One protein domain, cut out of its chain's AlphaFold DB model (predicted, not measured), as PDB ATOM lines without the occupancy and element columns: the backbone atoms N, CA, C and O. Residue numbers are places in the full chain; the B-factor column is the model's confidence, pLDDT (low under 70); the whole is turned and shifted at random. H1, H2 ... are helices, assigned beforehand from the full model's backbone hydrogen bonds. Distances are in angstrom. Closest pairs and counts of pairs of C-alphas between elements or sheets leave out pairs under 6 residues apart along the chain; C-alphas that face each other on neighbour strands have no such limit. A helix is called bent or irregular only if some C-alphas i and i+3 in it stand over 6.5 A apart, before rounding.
ATOM      1  N   LYS A  56     -20.659 -29.557  82.981       45.50
ATOM      2  CA  LYS A  56     -22.077 -29.242  82.702       45.50
ATOM      3  C   LYS A  56     -22.945 -29.205  83.985       45.50
ATOM      4  O   LYS A  56     -24.164 -29.289  83.913       45.50
ATOM      5  N   THR A  57     -22.336 -29.138  85.172       47.66
ATOM      6  CA  THR A  57     -23.019 -29.334  86.459       47.66
ATOM      7  C   THR A  57     -23.319 -28.073  87.261       47.66
ATOM      8  O   THR A  57     -23.920 -28.246  88.309       47.66
ATOM      9  N   SER A  58     -23.013 -26.847  86.805       59.06
ATOM     10  CA  SER A  58     -23.666 -25.627  87.334       59.06
ATOM     11  C   SER A  58     -23.165 -24.369  86.608       59.06
ATOM     12  O   SER A  58     -22.121 -23.848  86.993       59.06
ATOM     13  N   ASP A  59     -23.899 -23.854  85.616       66.06
ATOM     14  CA  ASP A  59     -23.658 -22.507  85.039       66.06
ATOM     15  C   ASP A  59     -23.498 -21.473  86.171       66.06
ATOM     16  O   ASP A  59     -22.473 -20.804  86.284       66.06
ATOM     17  N   ASP A  60     -24.408 -21.535  87.148       67.88
ATOM     18  CA  ASP A  60     -24.408 -20.680  88.335       67.88
ATOM     19  C   ASP A  60     -23.101 -20.741  89.154       67.88
ATOM     20  O   ASP A  60     -22.694 -19.746  89.739       67.88
ATOM     21  N   TYR A  61     -22.396 -21.879  89.213       74.12
ATOM     22  CA  TYR A  61     -21.152 -22.004  89.990       74.12
ATOM     23  C   TYR A  61     -20.011 -21.261  89.301       74.12
ATOM     24  O   TYR A  61     -19.195 -20.612  89.961       74.12
ATOM     25  N   ILE A  62     -19.948 -21.377  87.974       81.19
ATOM     26  CA  ILE A  62     -18.961 -20.676  87.157       81.19
ATOM     27  C   ILE A  62     -19.251 -19.179  87.222       81.19
ATOM     28  O   ILE A  62     -18.337 -18.413  87.528       81.19
ATOM     29  N   ASP A  63     -20.511 -18.783  87.059       84.00
ATOM     30  CA  ASP A  63     -20.941 -17.389  87.129       84.00
ATOM     31  C   ASP A  63     -20.619 -16.762  88.484       84.00
ATOM     32  O   ASP A  63     -20.014 -15.694  88.546       84.00
ATOM     33  N   CYS A  64     -20.913 -17.453  89.586       87.31
ATOM     34  CA  CYS A  64     -20.582 -16.963  90.919       87.31
ATOM     35  C   CYS A  64     -19.077 -16.845  91.160       87.31
ATOM     36  O   CYS A  64     -18.635 -15.931  91.854       87.31
ATOM     37  N   LYS A  65     -18.269 -17.748  90.593       85.31
ATOM     38  CA  LYS A  65     -16.808 -17.676  90.704       85.31
ATOM     39  C   LYS A  65     -16.237 -16.517  89.884       85.31
ATOM     40  O   LYS A  65     -15.331 -15.831  90.352       85.31
ATOM     41  N   VAL A  66     -16.759 -16.298  88.677       85.75
ATOM     42  CA  VAL A  66     -16.392 -15.160  87.823       85.75
ATOM     43  C   VAL A  66     -16.808 -13.851  88.486       85.75
ATOM     44  O   VAL A  66     -16.009 -12.920  88.540       85.75
ATOM     45  N   PHE A  67     -18.015 -13.798  89.050       86.75
ATOM     46  CA  PHE A  67     -18.504 -12.632  89.773       86.75
ATOM     47  C   PHE A  67     -17.661 -12.343  91.015       86.75
ATOM     48  O   PHE A  67     -17.260 -11.204  91.212       86.75
ATOM     49  N   ALA A  68     -17.329 -13.358  91.819       84.81
ATOM     50  CA  ALA A  68     -16.451 -13.186  92.975       84.81
ATOM     51  C   ALA A  68     -15.091 -12.607  92.564       84.81
ATOM     52  O   ALA A  68     -14.631 -11.640  93.157       84.81
ATOM     53  N   LEU A  69     -14.484 -13.120  91.490       85.50
ATOM     54  CA  LEU A  69     -13.241 -12.556  90.962       85.50
ATOM     55  C   LEU A  69     -13.411 -11.096  90.512       85.50
ATOM     56  O   LEU A  69     -12.542 -10.265  90.760       85.50
ATOM     57  N   TYR A  70     -14.518 -10.783  89.842       85.56
ATOM     58  CA  TYR A  70     -14.823  -9.421  89.416       85.56
ATOM     59  C   TYR A  70     -15.012  -8.477  90.614       85.56
ATOM     60  O   TYR A  70     -14.491  -7.362  90.581       85.56
ATOM     61  N   ALA A  71     -15.671  -8.942  91.679       84.38
ATOM     62  CA  ALA A  71     -15.848  -8.222  92.937       84.38
ATOM     63  C   ALA A  71     -14.515  -7.868  93.597       84.38
ATOM     64  O   ALA A  71     -14.273  -6.695  93.878       84.38
ATOM     65  N   GLU A  72     -13.619  -8.847  93.730       81.12
ATOM     66  CA  GLU A  72     -12.283  -8.648  94.305       81.12
ATOM     67  C   GLU A  72     -11.450  -7.632  93.506       81.12
ATOM     68  O   GLU A  72     -10.757  -6.792  94.074       81.12
ATOM     69  N   LEU A  73     -11.531  -7.668  92.171       84.62
ATOM     70  CA  LEU A  73     -10.747  -6.772  91.314       84.62
ATOM     71  C   LEU A  73     -11.293  -5.341  91.247       84.62
ATOM     72  O   LEU A  73     -10.528  -4.426  90.943       84.62
ATOM     73  N   ASN A  74     -12.591  -5.143  91.489       84.62
ATOM     74  CA  ASN A  74     -13.251  -3.842  91.328       84.62
ATOM     75  C   ASN A  74     -13.764  -3.245  92.644       84.62
ATOM     76  O   ASN A  74     -14.375  -2.183  92.606       84.62
ATOM     77  N   SER A  75     -13.494  -3.885  93.790       77.56
ATOM     78  CA  SER A  75     -13.940  -3.417  95.113       77.56
ATOM     79  C   SER A  75     -15.457  -3.202  95.180       77.56
ATOM     80  O   SER A  75     -15.925  -2.175  95.663       77.56
ATOM     81  N   LEU A  76     -16.219  -4.160  94.644       78.31
ATOM     82  CA  LEU A  76     -17.684  -4.121  94.671       78.31
ATOM     83  C   LEU A  76     -18.219  -4.283  96.097       78.31
ATOM     84  O   LEU A  76     -17.682  -5.069  96.881       78.31
ATOM     85  N   GLU A  77     -19.296  -3.564  96.413       71.56
ATOM     86  CA  GLU A  77     -19.959  -3.653  97.712       71.56
ATOM     87  C   GLU A  77     -20.712  -4.992  97.870       71.56
ATOM     88  O   GLU A  77     -21.135  -5.636  96.906       71.56
ATOM     89  N   ALA A  78     -20.862  -5.455  99.116       68.38
ATOM     90  CA  ALA A  78     -21.432  -6.773  99.415       68.38
ATOM     91  C   ALA A  78     -22.920  -6.910  99.031       68.38
ATOM     92  O   ALA A  78     -23.417  -8.026  98.867       68.38
ATOM     93  N   ASP A  79     -23.640  -5.795  98.900       69.44
ATOM     94  CA  ASP A  79     -25.037  -5.737  98.466       69.44
ATOM     95  C   ASP A  79     -25.205  -5.915  96.949       69.44
ATOM     96  O   ASP A  79     -26.287  -6.298  96.496       69.44
ATOM     97  N   GLU A  80     -24.132  -5.743  96.176       73.50
ATOM     98  CA  GLU A  80     -24.097  -6.007  94.736       73.50
ATOM     99  C   GLU A  80     -23.904  -7.501  94.410       73.50
ATOM    100  O   GLU A  80     -24.025  -7.915  93.254       73.50
ATOM    101  N   PHE A  81     -23.643  -8.344  95.419       79.38
ATOM    102  CA  PHE A  81     -23.398  -9.772  95.223       79.38
ATOM    103  C   PHE A  81     -24.697 -10.553  94.928       79.38
ATOM    104  O   PHE A  81     -25.645 -10.509  95.722       79.38
ATOM    105  N   PRO A  82     -24.772 -11.336  93.831       84.25
ATOM    106  CA  PRO A  82     -25.997 -12.027  93.460       84.25
ATOM    107  C   PRO A  82     -26.474 -13.018  94.525       84.25
ATOM    108  O   PRO A  82     -25.721 -13.858  95.023       84.25
ATOM    109  N   SER A  83     -27.772 -12.984  94.830       83.56
ATOM    110  CA  SER A  83     -28.365 -13.810  95.891       83.56
ATOM    111  C   SER A  83     -28.230 -15.317  95.643       83.56
ATOM    112  O   SER A  83     -28.072 -16.081  96.597       83.56
ATOM    113  N   PHE A  84     -28.224 -15.753  94.378       82.06
ATOM    114  CA  PHE A  84     -28.026 -17.158  94.009       82.06
ATOM    115  C   PHE A  84     -26.612 -17.669  94.343       82.06
ATOM    116  O   PHE A  84     -26.432 -18.857  94.604       82.06
ATOM    117  N   CYS A  85     -25.626 -16.774  94.464       86.00
ATOM    118  CA  CYS A  85     -24.252 -17.106  94.837       86.00
ATOM    119  C   CYS A  85     -24.028 -17.255  96.343       86.00
ATOM    120  O   CYS A  85     -22.971 -17.721  96.774       86.00
ATOM    121  N   ARG A  86     -25.018 -16.908  97.171       83.44
ATOM    122  CA  ARG A  86     -24.905 -16.935  98.637       83.44
ATOM    123  C   ARG A  86     -24.521 -18.307  99.184       83.44
ATOM    124  O   ARG A  86     -23.684 -18.403 100.077       83.44
ATOM    125  N   VAL A  87     -25.120 -19.375  98.653       82.94
ATOM    126  CA  VAL A  87     -24.814 -20.748  99.089       82.94
ATOM    127  C   VAL A  87     -23.356 -21.088  98.788       82.94
ATOM    128  O   VAL A  87     -22.671 -21.662  99.636       82.94
ATOM    129  N   LEU A  88     -22.865 -20.669  97.619       83.00
ATOM    130  CA  LEU A  88     -21.482 -20.886  97.225       83.00
ATOM    131  C   LEU A  88     -20.508 -20.088  98.097       83.00
ATOM    132  O   LEU A  88     -19.506 -20.645  98.536       83.00
ATOM    133  N   ALA A  89     -20.822 -18.831  98.417       82.56
ATOM    134  CA  ALA A  89     -20.015 -18.012  99.324       82.56
ATOM    135  C   ALA A  89     -19.908 -18.649 100.724       82.56
ATOM    136  O   ALA A  89     -18.813 -18.794 101.271       82.56
ATOM    137  N   ILE A  90     -21.028 -19.134 101.278       83.12
ATOM    138  CA  ILE A  90     -21.036 -19.863 102.557       83.12
ATOM    139  C   ILE A  90     -20.169 -21.121 102.470       83.12
ATOM    140  O   ILE A  90     -19.409 -21.412 103.396       83.12
ATOM    141  N   GLN A  91     -20.276 -21.880 101.378       84.00
ATOM    142  CA  GLN A  91     -19.479 -23.085 101.177       84.00
ATOM    143  C   GLN A  91     -17.987 -22.762 101.046       84.00
ATOM    144  O   GLN A  91     -17.178 -23.456 101.651       84.00
ATOM    145  N   TYR A  92     -17.619 -21.709 100.321       82.94
ATOM    146  CA  TYR A  92     -16.241 -21.248 100.152       82.94
ATOM    147  C   TYR A  92     -15.585 -20.899 101.500       82.94
ATOM    148  O   TYR A  92     -14.456 -21.316 101.775       82.94
ATOM    149  N   ILE A  93     -16.331 -20.243 102.395       84.00
ATOM    150  CA  ILE A  93     -15.881 -19.947 103.761       84.00
ATOM    151  C   ILE A  93     -15.808 -21.230 104.602       84.00
ATOM    152  O   ILE A  93     -14.762 -21.546 105.171       84.00
ATOM    153  N   ARG A  94     -16.895 -22.013 104.666       83.56
ATOM    154  CA  ARG A  94     -16.980 -23.216 105.521       83.56
ATOM    155  C   ARG A  94     -16.027 -24.332 105.107       83.56
ATOM    156  O   ARG A  94     -15.556 -25.069 105.965       83.56
ATOM    157  N   ALA A  95     -15.737 -24.459 103.816       87.19
ATOM    158  CA  ALA A  95     -14.762 -25.413 103.296       87.19
ATOM    159  C   ALA A  95     -13.308 -24.981 103.569       87.19
ATOM    160  O   ALA A  95     -12.381 -25.707 103.216       87.19
ATOM    161  N   GLY A  96     -13.098 -23.804 104.173       84.69
ATOM    162  CA  GLY A  96     -11.780 -23.280 104.512       84.69
ATOM    163  C   GLY A  96     -11.010 -22.716 103.318       84.69
ATOM    164  O   GLY A  96      -9.814 -22.464 103.442       84.69
ATOM    165  N   GLN A  97     -11.653 -22.515 102.161       86.69
ATOM    166  CA  GLN A  97     -10.987 -21.907 101.009       86.69
ATOM    167  C   GLN A  97     -10.625 -20.449 101.301       86.69
ATOM    168  O   GLN A  97      -9.472 -20.083 101.114       86.69
ATOM    169  N   TYR A  98     -11.552 -19.681 101.884       85.62
ATOM    170  CA  TYR A  98     -11.291 -18.310 102.339       85.62
ATOM    171  C   TYR A  98     -10.045 -18.213 103.236       85.62
ATOM    172  O   TYR A  98      -9.162 -17.393 103.007       85.62
ATOM    173  N   ALA A  99      -9.922 -19.106 104.225       87.50
ATOM    174  CA  ALA A  99      -8.784 -19.112 105.144       87.50
ATOM    175  C   ALA A  99      -7.450 -19.437 104.447       87.50
ATOM    176  O   ALA A  99      -6.411 -18.891 104.818       87.50
ATOM    177  N   ARG A 100      -7.462 -20.322 103.440       90.38
ATOM    178  CA  ARG A 100      -6.267 -20.633 102.639       90.38
ATOM    179  C   ARG A 100      -5.825 -19.433 101.815       90.38
ATOM    180  O   ARG A 100      -4.642 -19.103 101.839       90.38
ATOM    181  N   ASP A 101      -6.770 -18.782 101.149       88.50
ATOM    182  CA  ASP A 101      -6.496 -17.635 100.286       88.50
ATOM    183  C   ASP A 101      -5.991 -16.446 101.132       88.50
ATOM    184  O   ASP A 101      -4.966 -15.848 100.806       88.50
ATOM    185  N   LEU A 102      -6.595 -16.202 102.306       88.38
ATOM    186  CA  LEU A 102      -6.113 -15.219 103.285       88.38
ATOM    187  C   LEU A 102      -4.681 -15.515 103.756       88.38
ATOM    188  O   LEU A 102      -3.842 -14.615 103.806       88.38
ATOM    189  N   ASN A 103      -4.372 -16.773 104.079       91.38
ATOM    190  CA  ASN A 103      -3.031 -17.158 104.516       91.38
ATOM    191  C   ASN A 103      -1.979 -16.936 103.415       91.38
ATOM    192  O   ASN A 103      -0.871 -16.483 103.702       91.38
ATOM    193  N   SER A 104      -2.325 -17.199 102.150       94.12
ATOM    194  CA  SER A 104      -1.459 -16.888 101.008       94.12
ATOM    195  C   SER A 104      -1.215 -15.385 100.854       94.12
ATOM    196  O   SER A 104      -0.073 -14.979 100.632       94.12
ATOM    197  N   THR A 105      -2.242 -14.551 101.038       90.44
ATOM    198  CA  THR A 105      -2.102 -13.086 101.025       90.44
ATOM    199  C   THR A 105      -1.195 -12.596 102.153       90.44
ATOM    200  O   THR A 105      -0.269 -11.826 101.903       90.44
ATOM    201  N   ILE A 106      -1.384 -13.093 103.381       90.75
ATOM    202  CA  ILE A 106      -0.520 -12.762 104.528       90.75
ATOM    203  C   ILE A 106       0.933 -13.143 104.239       90.75
ATOM    204  O   ILE A 106       1.839 -12.346 104.480       90.75
ATOM    205  N   GLN A 107       1.166 -14.334 103.687       95.44
ATOM    206  CA  GLN A 107       2.510 -14.785 103.336       95.44
ATOM    207  C   GLN A 107       3.163 -13.870 102.288       95.44
ATOM    208  O   GLN A 107       4.342 -13.539 102.406       95.44
ATOM    209  N   LEU A 108       2.409 -13.426 101.279       95.25
ATOM    210  CA  LEU A 108       2.901 -12.491 100.266       95.25
ATOM    211  C   LEU A 108       3.272 -11.134 100.878       95.25
ATOM    212  O   LEU A 108       4.344 -10.605 100.585       95.25
ATOM    213  N   VAL A 109       2.427 -10.609 101.765       93.56
ATOM    214  CA  VAL A 109       2.677  -9.356 102.489       93.56
ATOM    215  C   VAL A 109       3.928  -9.465 103.367       93.56
ATOM    216  O   VAL A 109       4.792  -8.592 103.323       93.56
ATOM    217  N   GLN A 110       4.082 -10.562 104.113       93.69
ATOM    218  CA  GLN A 110       5.272 -10.817 104.931       93.69
ATOM    219  C   GLN A 110       6.545 -10.894 104.084       93.69
ATOM    220  O   GLN A 110       7.552 -10.275 104.427       93.69
ATOM    221  N   ASN A 111       6.493 -11.608 102.956       96.19
ATOM    222  CA  ASN A 111       7.614 -11.694 102.025       96.19
ATOM    223  C   ASN A 111       7.983 -10.310 101.474       96.19
ATOM    224  O   ASN A 111       9.163  -9.960 101.438       96.19
ATOM    225  N   TYR A 112       6.991  -9.498 101.104       94.38
ATOM    226  CA  TYR A 112       7.215  -8.129 100.650       94.38
ATOM    227  C   TYR A 112       7.880  -7.274 101.736       94.38
ATOM    228  O   TYR A 112       8.923  -6.668 101.481       94.38
ATOM    229  N   PHE A 113       7.364  -7.292 102.967       92.44
ATOM    230  CA  PHE A 113       7.959  -6.536 104.071       92.44
ATOM    231  C   PHE A 113       9.358  -7.017 104.457       92.44
ATOM    232  O   PHE A 113      10.191  -6.209 104.847       92.44
ATOM    233  N   SER A 114       9.662  -8.304 104.284       92.81
ATOM    234  CA  SER A 114      11.019  -8.819 104.495       92.81
ATOM    235  C   SER A 114      12.028  -8.331 103.446       92.81
ATOM    236  O   SER A 114      13.232  -8.369 103.688       92.81
ATOM    237  N   SER A 115      11.545  -7.877 102.282       94.81
ATOM    238  CA  SER A 115      12.381  -7.423 101.164       94.81
ATOM    239  C   SER A 115      12.718  -5.929 101.201       94.81
ATOM    240  O   SER A 115      13.598  -5.485 100.464       94.81
ATOM    241  N   ILE A 116      12.033  -5.154 102.046       91.62
ATOM    242  CA  ILE A 116      12.246  -3.711 102.181       91.62
ATOM    243  C   ILE A 116      13.095  -3.410 103.418       91.62
ATOM    244  O   ILE A 116      12.933  -4.020 104.472       91.62
ATOM    245  N   THR A 117      13.988  -2.429 103.296       91.94
ATOM    246  CA  THR A 117      14.739  -1.892 104.434       91.94
ATOM    247  C   THR A 117      14.119  -0.552 104.824       91.94
ATOM    248  O   THR A 117      14.191   0.379 104.015       91.94
TER     249      THR A 117
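AT A GLANCE: This is residues 56 to 117 of the 147 residues of an uncharacterized protein of Fagus sylvatica (UniProt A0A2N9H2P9). Two helices, H1 and H2, meet near their beginnings as an L, and a third, H3, turns off from the far end of H2 as a long arm. The link between H1 and H2 folds back from the end of H1, and residues 99 to 117 stick out with no other part of the domain beside them. The printed part has 62 residues, with three named helices in the order H1, H2, H3 and no named strand; the class is all helix. The whole is loose, with a radius of gyration of the C-alphas of 14.8 A and spans of 48 by 24 by 21 A, and the arm makes the length.

HOW THE PARTS SIT: H1, residues 59 to 74, touches H2, residues 83 to 94, about perpendicular at 78 degrees. H1 touches H2 with residues 60 to 64 alone, and H2 touches H1 with residues 84 to 88 alone; their closest C-alphas, of Cys 64 and Cys 85, are 5.4 A apart. H2 is irregular, with C-alphas 84 and 87 7.0 A apart. H3, residues 97 to 115, is close to H2 but not clearly touching it, at a steep tilt of 66 degrees, the same way; their closest C-alphas, of Tyr 92 and Tyr 98, are 6.2 A apart. H1 and H3 are apart. Every O i to N i+4 pair is within hydrogen-bond range in H1 and H3, and 6 of 8 are in H2.

IN THESE COORDINATES: H1 begins at C-alpha 59 (-23.658, -22.507, 85.039) and is 22.3 A long. H2 begins at C-alpha 83 (-28.365, -13.810, 95.891) and is 17.6 A long. H3, 27.5 A long, ends at C-alpha 115 (12.381, -7.423, 101.164).

THE WHOLE: The C-alphas farthest apart, of Lys 56 and Thr 117, are 50.8 A apart. The printed part has no cut. The H1 to H2 link is short and the H2 to H3 link tight. Mean pLDDT of the printed part is 83.3; residues 56 to 60 and 78 to 79 are under 70.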